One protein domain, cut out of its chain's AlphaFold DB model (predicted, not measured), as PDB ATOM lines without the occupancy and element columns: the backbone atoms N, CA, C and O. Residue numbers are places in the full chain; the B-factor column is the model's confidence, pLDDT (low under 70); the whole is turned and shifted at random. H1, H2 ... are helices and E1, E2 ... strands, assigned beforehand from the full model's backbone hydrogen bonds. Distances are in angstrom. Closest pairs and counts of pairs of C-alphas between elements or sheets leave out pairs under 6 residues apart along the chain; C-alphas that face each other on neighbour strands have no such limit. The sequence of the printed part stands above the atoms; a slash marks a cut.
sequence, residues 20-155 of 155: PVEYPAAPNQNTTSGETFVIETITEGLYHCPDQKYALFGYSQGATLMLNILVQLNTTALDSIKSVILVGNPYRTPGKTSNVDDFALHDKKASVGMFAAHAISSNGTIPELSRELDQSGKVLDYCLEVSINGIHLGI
ATOM      1  N   PRO A  20     126.109 136.177  90.458       97.06
ATOM      2  CA  PRO A  20     124.955 135.291  90.479       97.06
ATOM      3  C   PRO A  20     124.805 134.601  89.119       97.06
ATOM      4  O   PRO A  20     124.977 135.228  88.079       97.06
ATOM      5  N   VAL A  21     124.467 133.313  89.134       97.88
ATOM      6  CA  VAL A  21     124.164 132.570  87.905       97.88
ATOM      7  C   VAL A  21     122.799 133.001  87.389       97.88
ATOM      8  O   VAL A  21     121.801 132.873  88.102       97.88
ATOM      9  N   GLU A  22     122.751 133.494  86.157       96.25
ATOM     10  CA  GLU A  22     121.507 133.922  85.529       96.25
ATOM     11  C   GLU A  22     120.826 132.747  84.828       96.25
ATOM     12  O   GLU A  22     121.318 132.213  83.837       96.25
ATOM     13  N   TYR A  23     119.680 132.326  85.360       97.38
ATOM     14  CA  TYR A  23     118.831 131.299  84.761       97.38
ATOM     15  C   TYR A  23     117.404 131.372  85.338       97.38
ATOM     16  O   TYR A  23     117.202 131.989  86.388       97.38
ATOM     17  N   PRO A  24     116.391 130.749  84.702       96.12
ATOM     18  CA  PRO A  24     114.990 130.898  85.111       96.12
ATOM     19  C   PRO A  24     114.637 130.392  86.515       96.12
ATOM     20  O   PRO A  24     113.591 130.774  87.035       96.12
ATOM     21  N   ALA A  25     115.451 129.506  87.103       93.44
ATOM     22  CA  ALA A  25     115.198 128.886  88.407       93.44
ATOM     23  C   ALA A  25     113.762 128.324  88.570       93.44
ATOM     24  O   ALA A  25     113.133 128.447  89.623       93.44
ATOM     25  N   ALA A  26     113.206 127.754  87.496       90.81
ATOM     26  CA  ALA A  26     111.794 127.384  87.416       90.81
ATOM     27  C   ALA A  26     111.515 125.997  88.036       90.81
ATOM     28  O   ALA A  26     112.398 125.141  88.060       90.81
ATOM     29  N   PRO A  27     110.276 125.698  88.480       86.50
ATOM     30  CA  PRO A  27     109.953 124.425  89.141       86.50
ATOM     31  C   PRO A  27     110.234 123.153  88.329       86.50
ATOM     32  O   PRO A  27     110.355 122.080  88.913       86.50
ATOM     33  N   ASN A  28     110.354 123.260  87.002       87.31
ATOM     34  CA  ASN A  28     110.610 122.140  86.093       87.31
ATOM     35  C   ASN A  28     112.038 121.564  86.171       87.31
ATOM     36  O   ASN A  28     112.329 120.627  85.435       87.31
ATOM     37  N   GLN A  29     112.913 122.113  87.024       86.88
ATOM     38  CA  GLN A  29     114.283 121.619  87.241       86.88
ATOM     39  C   GLN A  29     115.176 121.661  86.002       86.88
ATOM     40  O   GLN A  29     116.202 120.992  85.949       86.88
ATOM     41  N   ASN A  30     114.821 122.484  85.015       93.19
ATOM     42  CA  ASN A  30     115.678 122.708  83.865       93.19
ATOM     43  C   ASN A  30     116.779 123.720  84.221       93.19
ATOM     44  O   ASN A  30     116.533 124.926  84.298       93.19
ATOM     45  N   THR A  31     117.995 123.211  84.413       96.44
ATOM     46  CA  THR A  31     119.194 123.991  84.747       96.44
ATOM     47  C   THR A  31     120.061 124.334  83.541       96.44
ATOM     48  O   THR A  31     121.015 125.087  83.703       96.44
ATOM     49  N   THR A  32     119.730 123.863  82.331       97.00
ATOM     50  CA  THR A  32     120.623 123.900  81.158       97.00
ATOM     51  C   THR A  32     121.154 125.297  80.835       97.00
ATOM     52  O   THR A  32     122.346 125.458  80.613       97.00
ATOM     53  N   SER A  33     120.303 126.329  80.858       98.06
ATOM     54  CA  SER A  33     120.755 127.709  80.595       98.06
ATOM     55  C   SER A  33     121.749 128.217  81.642       98.06
ATOM     56  O   SER A  33     122.720 128.886  81.298       98.06
ATOM     57  N   GLY A  34     121.549 127.856  82.910       98.44
ATOM     58  CA  GLY A  34     122.478 128.199  83.979       98.44
ATOM     59  C   GLY A  34     123.772 127.383  83.927       98.44
ATOM     60  O   GLY A  34     124.830 127.905  84.264       98.44
ATOM     61  N   GLU A  35     123.720 126.131  83.466       98.44
ATOM     62  CA  GLU A  35     124.919 125.323  83.217       98.44
ATOM     63  C   GLU A  35     125.803 125.969  82.146       98.44
ATOM     64  O   GLU A  35     126.994 126.183  82.383       98.44
ATOM     65  N   THR A  36     125.208 126.353  81.011       98.31
ATOM     66  CA  THR A  36     125.892 127.083  79.935       98.31
ATOM     67  C   THR A  36     126.527 128.367  80.458       98.31
ATOM     68  O   THR A  36     127.725 128.559  80.272       98.31
ATOM     69  N   PHE A  37     125.770 129.181  81.201       98.56
ATOM     70  CA  PHE A  37     126.274 130.425  81.786       98.56
ATOM     71  C   PHE A  37     127.542 130.208  82.625       98.56
ATOM     72  O   PHE A  37     128.525 130.937  82.477       98.56
ATOM     73  N   VAL A  38     127.548 129.207  83.513       98.62
ATOM     74  CA  VAL A  38     128.704 128.959  84.391       98.62
ATOM     75  C   VAL A  38     129.901 128.433  83.602       98.62
ATOM     76  O   VAL A  38     131.025 128.878  83.840       98.62
ATOM     77  N   ILE A  39     129.681 127.508  82.663       98.38
ATOM     78  CA  ILE A  39     130.754 126.944  81.834       98.38
ATOM     79  C   ILE A  39     131.406 128.039  80.983       98.38
ATOM     80  O   ILE A  39     132.637 128.124  80.953       98.38
ATOM     81  N   GLU A  40     130.610 128.897  80.341       97.94
ATOM     82  CA  GLU A  40     131.100 130.028  79.546       97.94
ATOM     83  C   GLU A  40     131.869 131.016  80.424       97.94
ATOM     84  O   GLU A  40     133.022 131.318  80.127       97.94
ATOM     85  N   THR A  41     131.309 131.403  81.575       98.25
ATOM     86  CA  THR A  41     131.971 132.305  82.534       98.25
ATOM     87  C   THR A  41     133.346 131.787  82.959       98.25
ATOM     88  O   THR A  41     134.323 132.538  82.964       98.25
ATOM     89  N   ILE A  42     133.451 130.506  83.333       98.50
ATOM     90  CA  ILE A  42     134.726 129.913  83.761       98.50
ATOM     91  C   ILE A  42     135.708 129.860  82.588       98.50
ATOM     92  O   ILE A  42     136.887 130.176  82.758       98.50
ATOM     93  N   THR A  43     135.229 129.469  81.407       97.75
ATOM     94  CA  THR A  43     136.056 129.326  80.203       97.75
ATOM     95  C   THR A  43     136.619 130.671  79.753       97.75
ATOM     96  O   THR A  43     137.830 130.796  79.571       97.75
ATOM     97  N   GLU A  44     135.774 131.695  79.635       97.94
ATOM     98  CA  GLU A  44     136.184 133.057  79.285       97.94
ATOM     99  C   GLU A  44     137.084 133.668  80.361       97.94
ATOM    100  O   GLU A  44     138.127 134.255  80.057       97.94
ATOM    101  N   GLY A  45     136.737 133.478  81.636       97.88
ATOM    102  CA  GLY A  45     137.537 133.978  82.746       97.88
ATOM    103  C   GLY A  45     138.940 133.370  82.777       97.88
ATOM    104  O   GLY A  45     139.909 134.095  82.976       97.88
ATOM    105  N   LEU A  46     139.085 132.067  82.509       98.25
ATOM    106  CA  LEU A  46     140.398 131.413  82.416       98.25
ATOM    107  C   LEU A  46     141.160 131.777  81.139       98.25
ATOM    108  O   LEU A  46     142.390 131.773  81.148       98.25
ATOM    109  N   TYR A  47     140.460 132.112  80.056       97.81
ATOM    110  CA  TYR A  47     141.094 132.621  78.845       97.81
ATOM    111  C   TYR A  47     141.766 133.983  79.089       97.81
ATOM    112  O   TYR A  47     142.911 134.191  78.686       97.81
ATOM    113  N   HIS A  48     141.088 134.895  79.792       97.81
ATOM    114  CA  HIS A  48     141.621 136.226  80.105       97.81
ATOM    115  C   HIS A  48     142.555 136.248  81.321       97.81
ATOM    116  O   HIS A  48     143.518 137.016  81.357       97.81
ATOM    117  N   CYS A  49     142.283 135.407  82.315       97.12
ATOM    118  CA  CYS A  49     143.021 135.318  83.567       97.12
ATOM    119  C   CYS A  49     143.287 133.837  83.900       97.12
ATOM    120  O   CYS A  49     142.560 133.252  84.701       97.12
ATOM    121  N   PRO A  50     144.345 133.216  83.341       97.19
ATOM    122  CA  PRO A  50     144.621 131.782  83.520       97.19
ATOM    123  C   PRO A  50     144.779 131.333  84.979       97.19
ATOM    124  O   PRO A  50     144.530 130.176  85.316       97.19
ATOM    125  N   ASP A  51     145.160 132.256  85.864       96.62
ATOM    126  CA  ASP A  51     145.309 131.994  87.293       96.62
ATOM    127  C   ASP A  51     144.026 132.204  88.112       96.62
ATOM    128  O   ASP A  51     144.037 131.893  89.308       96.62
ATOM    129  N   GLN A  52     142.929 132.660  87.493       97.44
ATOM    130  CA  GLN A  52     141.637 132.900  88.141       97.44
ATOM    131  C   GLN A  52     141.169 131.655  88.896       97.44
ATOM    132  O   GLN A  52     141.228 130.531  88.391       97.44
ATOM    133  N   LYS A  53     140.714 131.852  90.136       97.88
ATOM    134  CA  LYS A  53     140.191 130.785  90.996       97.88
ATOM    135  C   LYS A  53     138.696 130.972  91.203       97.88
ATOM    136  O   LYS A  53     138.223 132.104  91.291       97.88
ATOM    137  N   TYR A  54     137.977 129.864  91.337       98.44
ATOM    138  CA  TYR A  54     136.526 129.874  91.507       98.44
ATOM    139  C   TYR A  54     136.109 129.156  92.786       98.44
ATOM    140  O   TYR A  54     136.679 128.128  93.168       98.44
ATOM    141  N   ALA A  55     135.078 129.701  93.425       98.12
ATOM    142  CA  ALA A  55     134.287 129.026  94.440       98.12
ATOM    143  C   ALA A  55     132.841 128.969  93.940       98.12
ATOM    144  O   ALA A  55     132.281 129.995  93.550       98.12
ATOM    145  N   LEU A  56     132.264 127.771  93.912       98.56
ATOM    146  CA  LEU A  56     130.927 127.522  93.385       98.56
ATOM    147  C   LEU A  56     129.947 127.300  94.533       98.56
ATOM    148  O   LEU A  56     130.245 126.574  95.477       98.56
ATOM    149  N   PHE A  57     128.768 127.909  94.441       98.31
ATOM    150  CA  PHE A  57     127.734 127.819  95.468       98.31
ATOM    151  C   PHE A  57     126.405 127.428  94.824       98.31
ATOM    152  O   PHE A  57     125.902 128.145  93.960       98.31
ATOM    153  N   GLY A  58     125.826 126.308  95.252       97.75
ATOM    154  CA  GLY A  58     124.558 125.788  94.748       97.75
ATOM    155  C   GLY A  58     123.570 125.539  95.881       97.75
ATOM    156  O   GLY A  58     123.903 124.890  96.865       97.75
ATOM    157  N   TYR A  59     122.346 126.051  95.755       96.75
ATOM    158  CA  TYR A  59     121.258 125.786  96.700       96.75
ATOM    159  C   TYR A  59     120.064 125.174  95.973       96.75
ATOM    160  O   TYR A  59     119.630 125.732  94.963       96.75
ATOM    161  N   SER A  60     119.511 124.077  96.498       95.12
ATOM    162  CA  SER A  60     118.356 123.388  95.911       95.12
ATOM    163  C   SER A  60     118.613 123.056  94.431       95.12
ATOM    164  O   SER A  60     119.597 122.395  94.110       95.12
ATOM    165  N   GLN A  61     117.813 123.572  93.499       96.06
ATOM    166  CA  GLN A  61     118.046 123.419  92.059       96.06
ATOM    167  C   GLN A  61     119.430 123.920  91.600       96.06
ATOM    168  O   GLN A  61     120.035 123.349  90.696       96.06
ATOM    169  N   GLY A  62     119.974 124.957  92.241       97.75
ATOM    170  CA  GLY A  62     121.330 125.426  91.964       97.75
ATOM    171  C   GLY A  62     122.405 124.405  92.352       97.75
ATOM    172  O   GLY A  62     123.471 124.399  91.751       97.75
ATOM    173  N   ALA A  63     122.145 123.513  93.315       97.31
ATOM    174  CA  ALA A  63     123.060 122.413  93.617       97.31
ATOM    175  C   ALA A  63     123.069 121.370  92.488       97.31
ATOM    176  O   ALA A  63     124.140 120.928  92.085       97.31
ATOM    177  N   THR A  64     121.902 121.058  91.913       96.25
ATOM    178  CA  THR A  64     121.792 120.221  90.704       96.25
ATOM    179  C   THR A  64     122.584 120.806  89.539       96.25
ATOM    180  O   THR A  64     123.368 120.095  88.918       96.25
ATOM    181  N   LEU A  65     122.439 122.112  89.291       98.06
ATOM    182  CA  LEU A  65     123.206 122.824  88.266       98.06
ATOM    183  C   LEU A  65     124.715 122.631  88.474       98.06
ATOM    184  O   LEU A  65     125.423 122.256  87.543       98.06
ATOM    185  N   MET A  66     125.203 122.830  89.705       98.38
ATOM    186  CA  MET A  66     126.626 122.659  90.012       98.38
ATOM    187  C   MET A  66     127.098 121.212  89.827       98.38
ATOM    188  O   MET A  66     128.191 121.007  89.312       98.38
ATOM    189  N   LEU A  67     126.298 120.201  90.171       97.00
ATOM    190  CA  LEU A  67     126.651 118.805  89.877       97.00
ATOM    191  C   LEU A  67     126.814 118.564  88.370       97.00
ATOM    192  O   LEU A  67     127.810 117.978  87.945       97.00
ATOM    193  N   ASN A  68     125.870 119.059  87.567       96.94
ATOM    194  CA  ASN A  68     125.876 118.863  86.119       96.94
ATOM    195  C   ASN A  68     127.059 119.554  85.437       96.94
ATOM    196  O   ASN A  68     127.632 118.987  84.507       96.94
ATOM    197  N   ILE A  69     127.463 120.750  85.876       97.81
ATOM    198  CA  ILE A  69     128.622 121.413  85.261       97.81
ATOM    199  C   ILE A  69     129.945 120.751  85.648       97.81
ATOM    200  O   ILE A  69     130.849 120.671  84.822       97.81
ATOM    201  N   LEU A  70     130.075 120.229  86.871       97.25
ATOM    202  CA  LEU A  70     131.332 119.642  87.348       97.25
ATOM    203  C   LEU A  70     131.741 118.401  86.545       97.25
ATOM    204  O   LEU A  70     132.932 118.132  86.423       97.25
ATOM    205  N   VAL A  71     130.789 117.680  85.950       93.75
ATOM    206  CA  VAL A  71     131.087 116.547  85.054       93.75
ATOM    207  C   VAL A  71     131.393 116.970  83.610       93.75
ATOM    208  O   VAL A  71     131.885 116.158  82.832       93.75
ATOM    209  N   GLN A  72     131.111 118.225  83.243       94.75
ATOM    210  CA  GLN A  72     131.328 118.774  81.896       94.75
ATOM    211  C   GLN A  72     132.648 119.547  81.771       94.75
ATOM    212  O   GLN A  72     133.189 119.682  80.672       94.75
ATOM    213  N   LEU A  73     133.172 120.077  82.879       95.94
ATOM    214  CA  LEU A  73     134.395 120.872  82.881       95.94
ATOM    215  C   LEU A  73     135.637 120.023  82.580       95.94
ATOM    216  O   LEU A  73     135.800 118.907  83.069       95.94
ATOM    217  N   ASN A  74     136.560 120.595  81.803       95.38
ATOM    218  CA  ASN A  74     137.869 119.988  81.576       95.38
ATOM    219  C   ASN A  74     138.760 120.078  82.832       95.38
ATOM    220  O   ASN A  74     138.464 120.808  83.780       95.38
ATOM    221  N   THR A  75     139.892 119.372  82.818       94.81
ATOM    222  CA  THR A  75     140.821 119.314  83.958       94.81
ATOM    223  C   THR A  75     141.305 120.694  84.409       94.81
ATOM    224  O   THR A  75     141.277 120.980  85.601       94.81
ATOM    225  N   THR A  76     141.681 121.584  83.482       95.94
ATOM    226  CA  THR A  76     142.150 122.941  83.818       95.94
ATOM    227  C   THR A  76     141.075 123.743  84.553       95.94
ATOM    228  O   THR A  76     141.350 124.385  85.569       95.94
ATOM    229  N   ALA A  77     139.832 123.680  84.072       97.50
ATOM    230  CA  ALA A  77     138.706 124.338  84.715       97.50
ATOM    231  C   ALA A  77     138.406 123.726  86.094       97.50
ATOM    232  O   ALA A  77     138.266 124.466  87.068       97.50
ATOM    233  N   LEU A  78     138.409 122.397  86.224       97.12
ATOM    234  CA  LEU A  78     138.252 121.710  87.513       97.12
ATOM    235  C   LEU A  78     139.365 122.050  88.520       97.12
ATOM    236  O   LEU A  78     139.111 122.188  89.722       97.12
ATOM    237  N   ASP A  79     140.597 122.243  88.054       97.06
ATOM    238  CA  ASP A  79     141.726 122.638  88.897       97.06
ATOM    239  C   ASP A  79     141.617 124.083  89.386       97.06
ATOM    240  O   ASP A  79     142.063 124.400  90.500       97.06
ATOM    241  N   SER A  80     140.996 124.957  88.588       98.19
ATOM    242  CA  SER A  80     140.712 126.345  88.965       98.19
ATOM    243  C   SER A  80     139.645 126.464  90.063       98.19
ATOM    244  O   SER A  80     139.677 127.415  90.850       98.19
ATOM    245  N   ILE A  81     138.758 125.470  90.184       98.38
ATOM    246  CA  ILE A  81     137.748 125.394  91.243       98.38
ATOM    247  C   ILE A  81     138.420 124.962  92.549       98.38
ATOM    248  O   ILE A  81     139.016 123.883  92.659       98.38
ATOM    249  N   LYS A  82     138.339 125.836  93.557       97.88
ATOM    250  CA  LYS A  82     138.948 125.640  94.881       97.88
ATOM    251  C   LYS A  82     137.944 125.262  95.957       97.88
ATOM    252  O   LYS A  82     138.347 124.692  96.964       97.88
ATOM    253  N   SER A  83     136.663 125.539  95.740       97.81
ATOM    254  CA  SER A  83     135.594 125.142  96.649       97.81
ATOM    255  C   SER A  83     134.276 124.980  95.899       97.81
ATOM    256  O   SER A  83     133.993 125.741  94.972       97.81
ATOM    257  N   VAL A  84     133.477 124.000  96.310       98.50
ATOM    258  CA  VAL A  84     132.084 123.822  95.900       98.50
ATOM    259  C   VAL A  84     131.256 123.620  97.162       98.50
ATOM    260  O   VAL A  84     131.497 122.678  97.912       98.50
ATOM    261  N   ILE A  85     130.275 124.486  97.390       98.12
ATOM    262  CA  ILE A  85     129.329 124.364  98.496       98.12
ATOM    263  C   ILE A  85     127.949 124.088  97.915       98.12
ATOM    264  O   ILE A  85     127.371 124.936  97.230       98.12
ATOM    265  N   LEU A  86     127.425 122.904  98.201       97.75
ATOM    266  CA  LEU A  86     126.070 122.496  97.862       97.75
ATOM    267  C   LEU A  86     125.237 122.510  99.141       97.75
ATOM    268  O   LEU A  86     125.706 122.091 100.194       97.75
ATOM    269  N   VAL A  87     124.017 123.028  99.070       96.44
ATOM    270  CA  VAL A  87     123.082 123.011 100.197       96.44
ATOM    271  C   VAL A  87     121.718 122.561  99.706       96.44
ATOM    272  O   VAL A  87     121.176 123.136  98.757       96.44
ATOM    273  N   GLY A  88     121.158 121.562 100.381       93.94
ATOM    274  CA  GLY A  88     119.863 120.985 100.041       93.94
ATOM    275  C   GLY A  88     119.850 120.384  98.640       93.94
ATOM    276  O   GLY A  88     118.989 120.707  97.821       93.94
ATOM    277  N   ASN A  89     120.884 119.600  98.327       95.88
ATOM    278  CA  ASN A  89     121.075 118.960  97.035       95.88
ATOM    279  C   ASN A  89     119.973 117.909  96.764       95.88
ATOM    280  O   ASN A  89     119.978 116.842  97.389       95.88
ATOM    281  N   PRO A  90     119.070 118.126  95.780       94.75
ATOM    282  CA  PRO A  90     117.986 117.187  95.482       94.75
ATOM    283  C   PRO A  90     118.465 115.807  95.015       94.75
ATOM    284  O   PRO A  90     117.695 114.847  95.058       94.75
ATOM    285  N   TYR A  91     119.722 115.707  94.575       95.56
ATOM    286  CA  TYR A  91     120.358 114.480  94.103       95.56
ATOM    287  C   TYR A  91     121.407 113.924  95.073       95.56
ATOM    288  O   TYR A  91     122.206 113.075  94.685       95.56
ATOM    289  N   ARG A  92     121.411 114.356  96.341       95.50
ATOM    290  CA  ARG A  92     122.301 113.793  97.366       95.50
ATOM    291  C   ARG A  92     122.145 112.273  97.448       95.50
ATOM    292  O   ARG A  92     121.028 111.772  97.606       95.50
ATOM    293  N   THR A  93     123.269 111.558  97.423       94.88
ATOM    294  CA  THR A  93     123.336 110.118  97.691       94.88
ATOM    295  C   THR A  93     124.153 109.828  98.963       94.88
ATOM    296  O   THR A  93     125.092 110.566  99.275       94.88
ATOM    297  N   PRO A  94     123.803 108.788  99.747       93.44
ATOM    298  CA  PRO A  94     124.523 108.429 100.969       93.44
ATOM    299  C   PRO A  94     125.986 108.031 100.741       93.44
ATOM    300  O   PRO A  94     126.344 107.503  99.690       93.44
ATOM    301  N   GLY A  95     126.813 108.191 101.778       93.12
ATOM    302  CA  GLY A  95     128.167 107.623 101.826       93.12
ATOM    303  C   GLY A  95     129.238 108.356 101.009       93.12
ATOM    304  O   GLY A  95     130.350 107.846 100.894       93.12
ATOM    305  N   LYS A  96     128.929 109.533 100.451       95.94
ATOM    306  CA  LYS A  96     129.905 110.409  99.786       95.94
ATOM    307  C   LYS A  96     130.788 111.106 100.824       95.94
ATOM    308  O   LYS A  96     130.288 111.533 101.863       95.94
ATOM    309  N   THR A  97     132.087 111.246 100.562       96.50
ATOM    310  CA  THR A  97     133.019 111.910 101.499       96.50
ATOM    311  C   THR A  97     132.676 113.388 101.683       96.50
ATOM    312  O   THR A  97     132.811 113.921 102.783       96.50
ATOM    313  N   SER A  98     132.187 114.027 100.620       97.12
ATOM    314  CA  SER A  98     131.745 115.425 100.606       97.12
ATOM    315  C   SER A  98     130.463 115.696 101.403       97.12
ATOM    316  O   SER A  98     130.148 116.856 101.666       97.12
ATOM    317  N   ASN A  99     129.729 114.658 101.817       97.25
ATOM    318  CA  ASN A  99     128.511 114.813 102.602       97.25
ATOM    319  C   ASN A  99     128.829 115.321 104.010       97.25
ATOM    320  O   ASN A  99     129.542 114.664 104.776       97.25
ATOM    321  N   VAL A 100     128.234 116.457 104.370       95.75
ATOM    322  CA  VAL A 100     128.346 117.052 105.701       95.75
ATOM    323  C   VAL A 100     126.989 117.415 106.297       95.75
ATOM    324  O   VAL A 100     125.996 117.563 105.576       95.75
ATOM    325  N   ASP A 101     126.954 117.492 107.625       92.12
ATOM    326  CA  ASP A 101     125.820 117.984 108.404       92.12
ATOM    327  C   ASP A 101     125.840 119.520 108.521       92.12
ATOM    328  O   ASP A 101     126.696 120.207 107.955       92.12
ATOM    329  N   ASP A 102     124.885 120.077 109.261       88.75
ATOM    330  CA  ASP A 102     124.737 121.513 109.511       88.75
ATOM    331  C   ASP A 102     125.915 122.143 110.279       88.75
ATOM    332  O   ASP A 102     126.096 123.362 110.231       88.75
ATOM    333  N   PHE A 103     126.768 121.327 110.905       90.25
ATOM    334  CA  PHE A 103     127.998 121.745 111.585       90.25
ATOM    335  C   PHE A 103     129.262 121.528 110.745       90.25
ATOM    336  O   PHE A 103     130.371 121.711 111.251       90.25
ATOM    337  N   ALA A 104     129.113 121.174 109.463       91.06
ATOM    338  CA  ALA A 104     130.207 120.836 108.556       91.06
ATOM    339  C   ALA A 104     131.015 119.592 108.982       91.06
ATOM    340  O   ALA A 104     132.163 119.418 108.565       91.06
ATOM    341  N   LEU A 105     130.436 118.723 109.815       92.69
ATOM    342  CA  LEU A 105     131.020 117.432 110.158       92.69
ATOM    343  C   LEU A 105     130.570 116.387 109.140       92.69
ATOM    344  O   LEU A 105     129.489 116.493 108.568       92.69
ATOM    345  N   HIS A 106     131.398 115.366 108.910       93.50
ATOM    346  CA  HIS A 106     131.066 114.306 107.960       93.50
ATOM    347  C   HIS A 106     129.744 113.621 108.336       93.50
ATOM    348  O   HIS A 106     129.622 113.035 109.419       93.50
ATOM    349  N   ASP A 107     128.774 113.684 107.425       91.00
ATOM    350  CA  ASP A 107     127.429 113.178 107.657       91.00
ATOM    351  C   ASP A 107     127.393 111.659 107.480       91.00
ATOM    352  O   ASP A 107     127.592 111.121 106.390       91.00
ATOM    353  N   LYS A 108     127.110 110.958 108.579       88.12
ATOM    354  CA  LYS A 108     126.990 109.494 108.612       88.12
ATOM    355  C   LYS A 108     125.568 109.008 108.336       88.12
ATOM    356  O   LYS A 108     125.334 107.797 108.333       88.12
ATOM    357  N   LYS A 109     124.603 109.917 108.168       86.81
ATOM    358  CA  LYS A 109     123.207 109.561 107.903       86.81
ATOM    359  C   LYS A 109     123.061 109.067 106.469       86.81
ATOM    360  O   LYS A 109     123.738 109.516 105.547       86.81
ATOM    361  N   ALA A 110     122.115 108.156 106.268       88.00
ATOM    362  CA  ALA A 110     121.751 107.663 104.944       88.00
ATOM    363  C   ALA A 110     120.769 108.615 104.234       88.00
ATOM    364  O   ALA A 110     119.742 108.181 103.716       88.00
ATOM    365  N   SER A 111     121.058 109.918 104.248       88.94
ATOM    366  CA  SER A 111     120.200 110.948 103.659       88.94
ATOM    367  C   SER A 111     120.197 110.826 102.134       88.94
ATOM    368  O   SER A 111     121.256 110.852 101.504       88.94
ATOM    369  N   VAL A 112     119.008 110.702 101.545       92.62
ATOM    370  CA  VAL A 112     118.801 110.623 100.092       92.62
ATOM    371  C   VAL A 112     117.980 111.833  99.660       92.62
ATOM    372  O   VAL A 112     116.905 112.073 100.212       92.62
ATOM    373  N   GLY A 113     118.468 112.586  98.676       92.75
ATOM    374  CA  GLY A 113     117.737 113.720  98.117       92.75
ATOM    375  C   GLY A 113     116.453 113.281  97.405       92.75
ATOM    376  O   GLY A 113     116.368 112.175  96.868       92.75
ATOM    377  N   MET A 114     115.437 114.146  97.378       92.81
ATOM    378  CA  MET A 114     114.111 113.809  96.835       92.81
ATOM    379  C   MET A 114     114.160 113.311  95.380       92.81
ATOM    380  O   MET A 114     113.456 112.365  95.025       92.81
ATOM    381  N   PHE A 115     114.994 113.917  94.532       93.31
ATOM    382  CA  PHE A 115     115.111 113.505  93.133       93.31
ATOM    383  C   PHE A 115     116.035 112.311  92.948       93.31
ATOM    384  O   PHE A 115     115.764 111.497  92.068       93.31
ATOM    385  N   ALA A 116     117.051 112.138  93.800       94.56
ATOM    386  CA  ALA A 116     117.787 110.877  93.858       94.56
ATOM    387  C   ALA A 116     116.845 109.718  94.215       94.56
ATOM    388  O   ALA A 116     116.843 108.704  93.524       94.56
ATOM    389  N   ALA A 117     115.978 109.876  95.221       94.25
ATOM    390  CA  ALA A 117     115.002 108.856  95.601       94.25
ATOM    391  C   ALA A 117     114.046 108.512  94.445       94.25
ATOM    392  O   ALA A 117     113.808 107.335  94.166       94.25
ATOM    393  N   HIS A 118     113.545 109.529  93.732       93.06
ATOM    394  CA  HIS A 118     112.712 109.316  92.551       93.06
ATOM    395  C   HIS A 118     113.473 108.579  91.440       93.06
ATOM    396  O   HIS A 118     112.988 107.555  90.961       93.06
ATOM    397  N   ALA A 119     114.679 109.037  91.092       94.38
ATOM    398  CA  ALA A 119     115.512 108.414  90.068       94.38
ATOM    399  C   ALA A 119     115.844 106.951  90.406       94.38
ATOM    400  O   ALA A 119     115.729 106.093  89.540       94.38
ATOM    401  N   ILE A 120     116.164 106.634  91.665       93.50
ATOM    402  CA  ILE A 120     116.375 105.249  92.118       93.50
ATOM    403  C   ILE A 120     115.110 104.417  91.882       93.50
ATOM    404  O   ILE A 120     115.181 103.333  91.307       93.50
ATOM    405  N   SER A 121     113.942 104.934  92.278       94.50
ATOM    406  CA  SER A 121     112.667 104.219  92.122       94.50
ATOM    407  C   SER A 121     112.267 103.989  90.661       94.50
ATOM    408  O   SER A 121     111.600 103.003  90.354       94.50
ATOM    409  N   SER A 122     112.688 104.878  89.756       95.50
ATOM    410  CA  SER A 122     112.382 104.819  88.327       95.50
ATOM    411  C   SER A 122     113.519 104.244  87.478       95.50
ATOM    412  O   SER A 122     113.429 104.296  86.252       95.50
ATOM    413  N   ASN A 123     114.600 103.748  88.095       93.19
ATOM    414  CA  ASN A 123     115.834 103.328  87.417       93.19
ATOM    415  C   ASN A 123     116.400 104.403  86.454       93.19
ATOM    416  O   ASN A 123     116.846 104.106  85.345       93.19
ATOM    417  N   GLY A 124     116.310 105.668  86.864       92.12
ATOM    418  CA  GLY A 124     116.832 106.832  86.157       92.12
ATOM    419  C   GLY A 124     118.281 107.159  86.526       92.12
ATOM    420  O   GLY A 124     118.883 106.552  87.410       92.12
ATOM    421  N   THR A 125     118.843 108.155  85.848       91.31
ATOM    422  CA  THR A 125     120.208 108.634  86.098       91.31
ATOM    423  C   THR A 125     120.239 109.630  87.253       91.31
ATOM    424  O   THR A 125     119.392 110.518  87.343       91.31
ATOM    425  N   ILE A 126     121.251 109.504  88.108       92.81
ATOM    426  CA  ILE A 126     121.565 110.464  89.166       92.81
ATOM    427  C   ILE A 126     122.829 111.214  88.731       92.81
ATOM    428  O   ILE A 126     123.837 110.557  88.461       92.81
ATOM    429  N   PRO A 127     122.808 112.553  88.627       91.88
ATOM    430  CA  PRO A 127     124.031 113.321  88.462       91.88
ATOM    431  C   PRO A 127     124.863 113.191  89.738       91.88
ATOM    432  O   PRO A 127     124.399 113.511  90.831       91.88
ATOM    433  N   GLU A 128     126.094 112.706  89.605       90.75
ATOM    434  CA  GLU A 128     126.993 112.495  90.734       90.75
ATOM    435  C   GLU A 128     128.344 113.167  90.497       90.75
ATOM    436  O   GLU A 128     128.828 113.269  89.369       90.75
ATOM    437  N   LEU A 129     128.981 113.580  91.594       94.50
ATOM    438  CA  LEU A 129     130.388 113.963  91.586       94.50
ATOM    439  C   LEU A 129     131.245 112.774  91.137       94.50
ATOM    440  O   LEU A 129     130.989 111.630  91.533       94.50
ATOM    441  N   SER A 130     132.317 113.051  90.388       94.56
ATOM    442  CA  SER A 130     133.360 112.048  90.186       94.56
ATOM    443  C   SER A 130     133.965 111.644  91.530       94.56
ATOM    444  O   SER A 130     133.971 112.418  92.495       94.56
ATOM    445  N   ARG A 131     134.506 110.426  91.601       95.50
ATOM    446  CA  ARG A 131     135.138 109.921  92.824       95.50
ATOM    447  C   ARG A 131     136.282 110.830  93.274       95.50
ATOM    448  O   ARG A 131     136.432 111.083  94.465       95.50
ATOM    449  N   GLU A 132     137.068 111.325  92.328       95.25
ATOM    450  CA  GLU A 132     138.205 112.205  92.585       95.25
ATOM    451  C   GLU A 132     137.741 113.521  93.209       95.25
ATOM    452  O   GLU A 132     138.355 114.004  94.158       95.25
ATOM    453  N   LEU A 133     136.640 114.088  92.708       95.88
ATOM    454  CA  LEU A 133     136.119 115.351  93.206       95.88
ATOM    455  C   LEU A 133     135.444 115.192  94.573       95.88
ATOM    456  O   LEU A 133     135.699 116.008  95.460       95.88
ATOM    457  N   ASP A 134     134.676 114.119  94.778       97.19
ATOM    458  CA  ASP A 134     134.101 113.766  96.084       97.19
ATOM    459  C   ASP A 134     135.186 113.610  97.165       97.19
ATOM    460  O   ASP A 134     135.053 114.098  98.285       97.19
ATOM    461  N   GLN A 135     136.311 112.984  96.810       96.88
ATOM    462  CA  GLN A 135     137.422 112.717  97.729       96.88
ATOM    463  C   GLN A 135     138.432 113.871  97.829       96.88
ATOM    464  O   GLN A 135     139.362 113.803  98.631       96.88
ATOM    465  N   SER A 136     138.261 114.940  97.048       96.00
ATOM    466  CA  SER A 136     139.239 116.032  96.954       96.00
ATOM    467  C   SER A 136     139.304 116.946  98.182       96.00
ATOM    468  O   SER A 136     140.251 117.719  98.315       96.00
ATOM    469  N   GLY A 137     138.270 116.935  99.029       95.88
ATOM    470  CA  GLY A 137     138.087 117.919 100.103       95.88
ATOM    471  C   GLY A 137     137.667 119.317  99.622       95.88
ATOM    472  O   GLY A 137     137.511 120.216 100.443       95.88
ATOM    473  N   LYS A 138     137.465 119.522  98.310       97.00
ATOM    474  CA  LYS A 138     136.979 120.797  97.747       97.00
ATOM    475  C   LYS A 138     135.461 120.954  97.857       97.00
ATOM    476  O   LYS A 138     134.976 122.083  97.795       97.00
ATOM    477  N   VAL A 139     134.720 119.850  97.946       98.19
ATOM    478  CA  VAL A 139     133.252 119.845  97.919       98.19
ATOM    479  C   VAL A 139     132.691 119.597  99.311       98.19
ATOM    480  O   VAL A 139     133.099 118.644  99.971       98.19
ATOM    481  N   LEU A 140     131.735 120.430  99.717       97.69
ATOM    482  CA  LEU A 140     130.896 120.220 100.891       97.69
ATOM    483  C   LEU A 140     129.432 120.229 100.448       97.69
ATOM    484  O   LEU A 140     128.932 121.253  99.977       97.69
ATOM    485  N   ASP A 141     128.762 119.089 100.585       97.50
ATOM    486  CA  ASP A 141     127.330 118.930 100.345       97.50
ATOM    487  C   ASP A 141     126.594 118.867 101.686       97.50
ATOM    488  O   ASP A 141     126.637 117.856 102.395       97.50
ATOM    489  N   TYR A 142     125.953 119.973 102.044       95.69
ATOM    490  CA  TYR A 142     125.191 120.138 103.271       95.69
ATOM    491  C   TYR A 142     123.758 119.642 103.085       95.69
ATOM    492  O   TYR A 142     123.011 120.158 102.246       95.69
ATOM    493  N   CYS A 143     123.344 118.720 103.950       88.69
ATOM    494  CA  CYS A 143     121.933 118.430 104.180       88.69
ATOM    495  C   CYS A 143     121.534 119.053 105.515       88.69
ATOM    496  O   CYS A 143     122.066 118.684 106.563       88.69
ATOM    497  N   LEU A 144     120.639 120.039 105.466       81.25
ATOM    498  CA  LEU A 144     120.203 120.735 106.669       81.25
ATOM    499  C   LEU A 144     119.022 119.978 107.263       81.25
ATOM    500  O   LEU A 144     118.018 119.747 106.585       81.25
ATOM    501  N   GLU A 145     119.115 119.624 108.540       67.12
ATOM    502  CA  GLU A 145     117.932 119.183 109.263       67.12
ATOM    503  C   GLU A 145     117.037 120.386 109.528       67.12
ATOM    504  O   GLU A 145     117.375 121.280 110.304       67.12
ATOM    505  N   VAL A 146     115.858 120.399 108.914       55.84
ATOM    506  CA  VAL A 146     114.807 121.321 109.325       55.84
ATOM    507  C   VAL A 146     113.843 120.550 110.210       55.84
ATOM    508  O   VAL A 146     113.047 119.734 109.749       55.84
ATOM    509  N   SER A 147     113.911 120.810 111.514       42.81
ATOM    510  CA  SER A 147     112.891 120.354 112.453       42.81
ATOM    511  C   SER A 147     111.667 121.266 112.346       42.81
ATOM    512  O   SER A 147     111.660 122.371 112.887       42.81
ATOM    513  N   ILE A 148     110.604 120.810 111.677       45.19
ATOM    514  CA  ILE A 148     109.289 121.468 111.722       45.19
ATOM    515  C   ILE A 148     108.415 120.667 112.685       45.19
ATOM    516  O   ILE A 148     108.113 119.505 112.426       45.19
ATOM    517  N   ASN A 149     108.014 121.265 113.811       38.12
ATOM    518  CA  ASN A 149     107.165 120.621 114.829       38.12
ATOM    519  C   ASN A 149     107.679 119.245 115.315       38.12
ATOM    520  O   ASN A 149     106.889 118.340 115.566       38.12
ATOM    521  N   GLY A 150     109.001 119.068 115.428       37.62
ATOM    522  CA  GLY A 150     109.608 117.801 115.859       37.62
ATOM    523  C   GLY A 150     109.698 116.720 114.773       37.62
ATOM    524  O   GLY A 150     110.108 115.601 115.069       37.62
ATOM    525  N   ILE A 151     109.349 117.038 113.523       39.47
ATOM    526  CA  ILE A 151     109.577 116.176 112.361       39.47
ATOM    527  C   ILE A 151     110.866 116.641 111.679       39.47
ATOM    528  O   ILE A 151     110.952 117.789 111.243       39.47
ATOM    529  N   HIS A 152     111.864 115.758 111.602       43.19
ATOM    530  CA  HIS A 152     113.116 116.012 110.890       43.19
ATOM    531  C   HIS A 152     112.875 115.847 109.386       43.19
ATOM    532  O   HIS A 152     112.776 114.729 108.880       43.19
ATOM    533  N   LEU A 153     112.741 116.966 108.676       42.66
ATOM    534  CA  LEU A 153     112.738 117.003 107.217       42.66
ATOM    535  C   LEU A 153     114.163 117.327 106.767       42.66
ATOM    536  O   LEU A 153     114.668 118.415 107.042       42.66
ATOM    537  N   GLY A 154     114.817 116.370 106.111       47.56
ATOM    538  CA  GLY A 154     116.050 116.647 105.382       47.56
ATOM    539  C   GLY A 154     115.702 117.453 104.136       47.56
ATOM    540  O   GLY A 154     114.905 116.984 103.320       47.56
ATOM    541  N   ILE A 155     116.253 118.662 104.025       49.88
ATOM    542  CA  ILE A 155     116.237 119.441 102.781       49.88
ATOM    543  C   ILE A 155     117.609 119.329 102.132       49.88
ATOM    544  O   ILE A 155     118.627 119.481 102.854       49.88
TER     545      ILE A 155
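What this domain is: This is residues 20 to 155 of the 155 residues of the protein "Cutinase-domain-containing protein" of Aspergillus tamarii (UniProt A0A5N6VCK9). A small sheet of three parallel strands, E1, E2 and E3, has H2 packed on one face, and the long helix H1 packs on H2 with its residues 32 to 39. At one end of the long axis E3 runs on into E4, which makes a hairpin with E5; H4 lies off the sheet, after a long loop. The printed part has 136 residues, with five named helices and five named strands in the order H1 E1 H2 H3 E2 H4 H5 E3 E4 E5, a mixed class. The larger sheet has the order E1, E2, E3; E4 and E5 form an antiparallel sheet of two. The whole is compact, with a radius of gyration of the C-alphas of 15.2 A, yet elongated, spanning 51 by 31 by 29 A.

How they stand to each other: Begin at the sheet, where E2, residues 81 to 87, is the inner strand between E1, residues 54 to 59, and E3, residues 139 to 142. Look for N 56 and O 83 at 2.9 A between E1 and E2, and N 142 and O 86 at 2.8 A between E2 and E3. H2, residues 61 to 70, is on this sheet at a height of 7.8 A, two layers with the helix on one face; it runs along the strands, at 17 degrees to E1 on the local plane. H3, residues 75 to 80, only grazes the sheet. E1, H2, H3, E2 form a strand-helix-strand unit, two parallel neighbour strands joined through helices, with a right-handed crossover; E2, H4 at residues 114 to 121, H5 at residues 131 to 134, and E3 form another, also right-handed. H1, residues 32 to 48, touches H2 with residues 32 to 39 alone, at a steep tilt of 48 degrees, the same way; the closest C-alphas, of Glu 35 and Ile 69, are 5.8 A apart. H1 and H3 only just touch, with 3 pairs of C-alphas within 8 A, the closest those of Ile 42 and Ala 77 at 6.9 A. H4 touches no helix. In the hairpin of E4, residues 145 to 148, and E5, residues 151 to 154, find N 146 and O 153 at 3.0 A. Every O i to N i+4 pair is within hydrogen-bond range in H1, H2, H3 and H4; H5 is too short for one.

Where its parts are: Find C-alpha 32 at (120.623, 123.900, 81.158); from there H1 runs 24.4 A to C-alpha 48. E2 covers 17.3 A, E1 16.6 A, H2 14.6 A and H4 10.8 A. E5 ends at C-alpha 154, (116.050, 116.647, 105.382).

The domain as a whole: The C-alphas farthest apart, of His 48 and Gly 150, are 51.4 A apart. The printed part has no cut, and the link from E2 to H4, residues 88 to 113, is long. Mean pLDDT of the printed part is 91.3; look with care at residues 145 to 155, which are under 70.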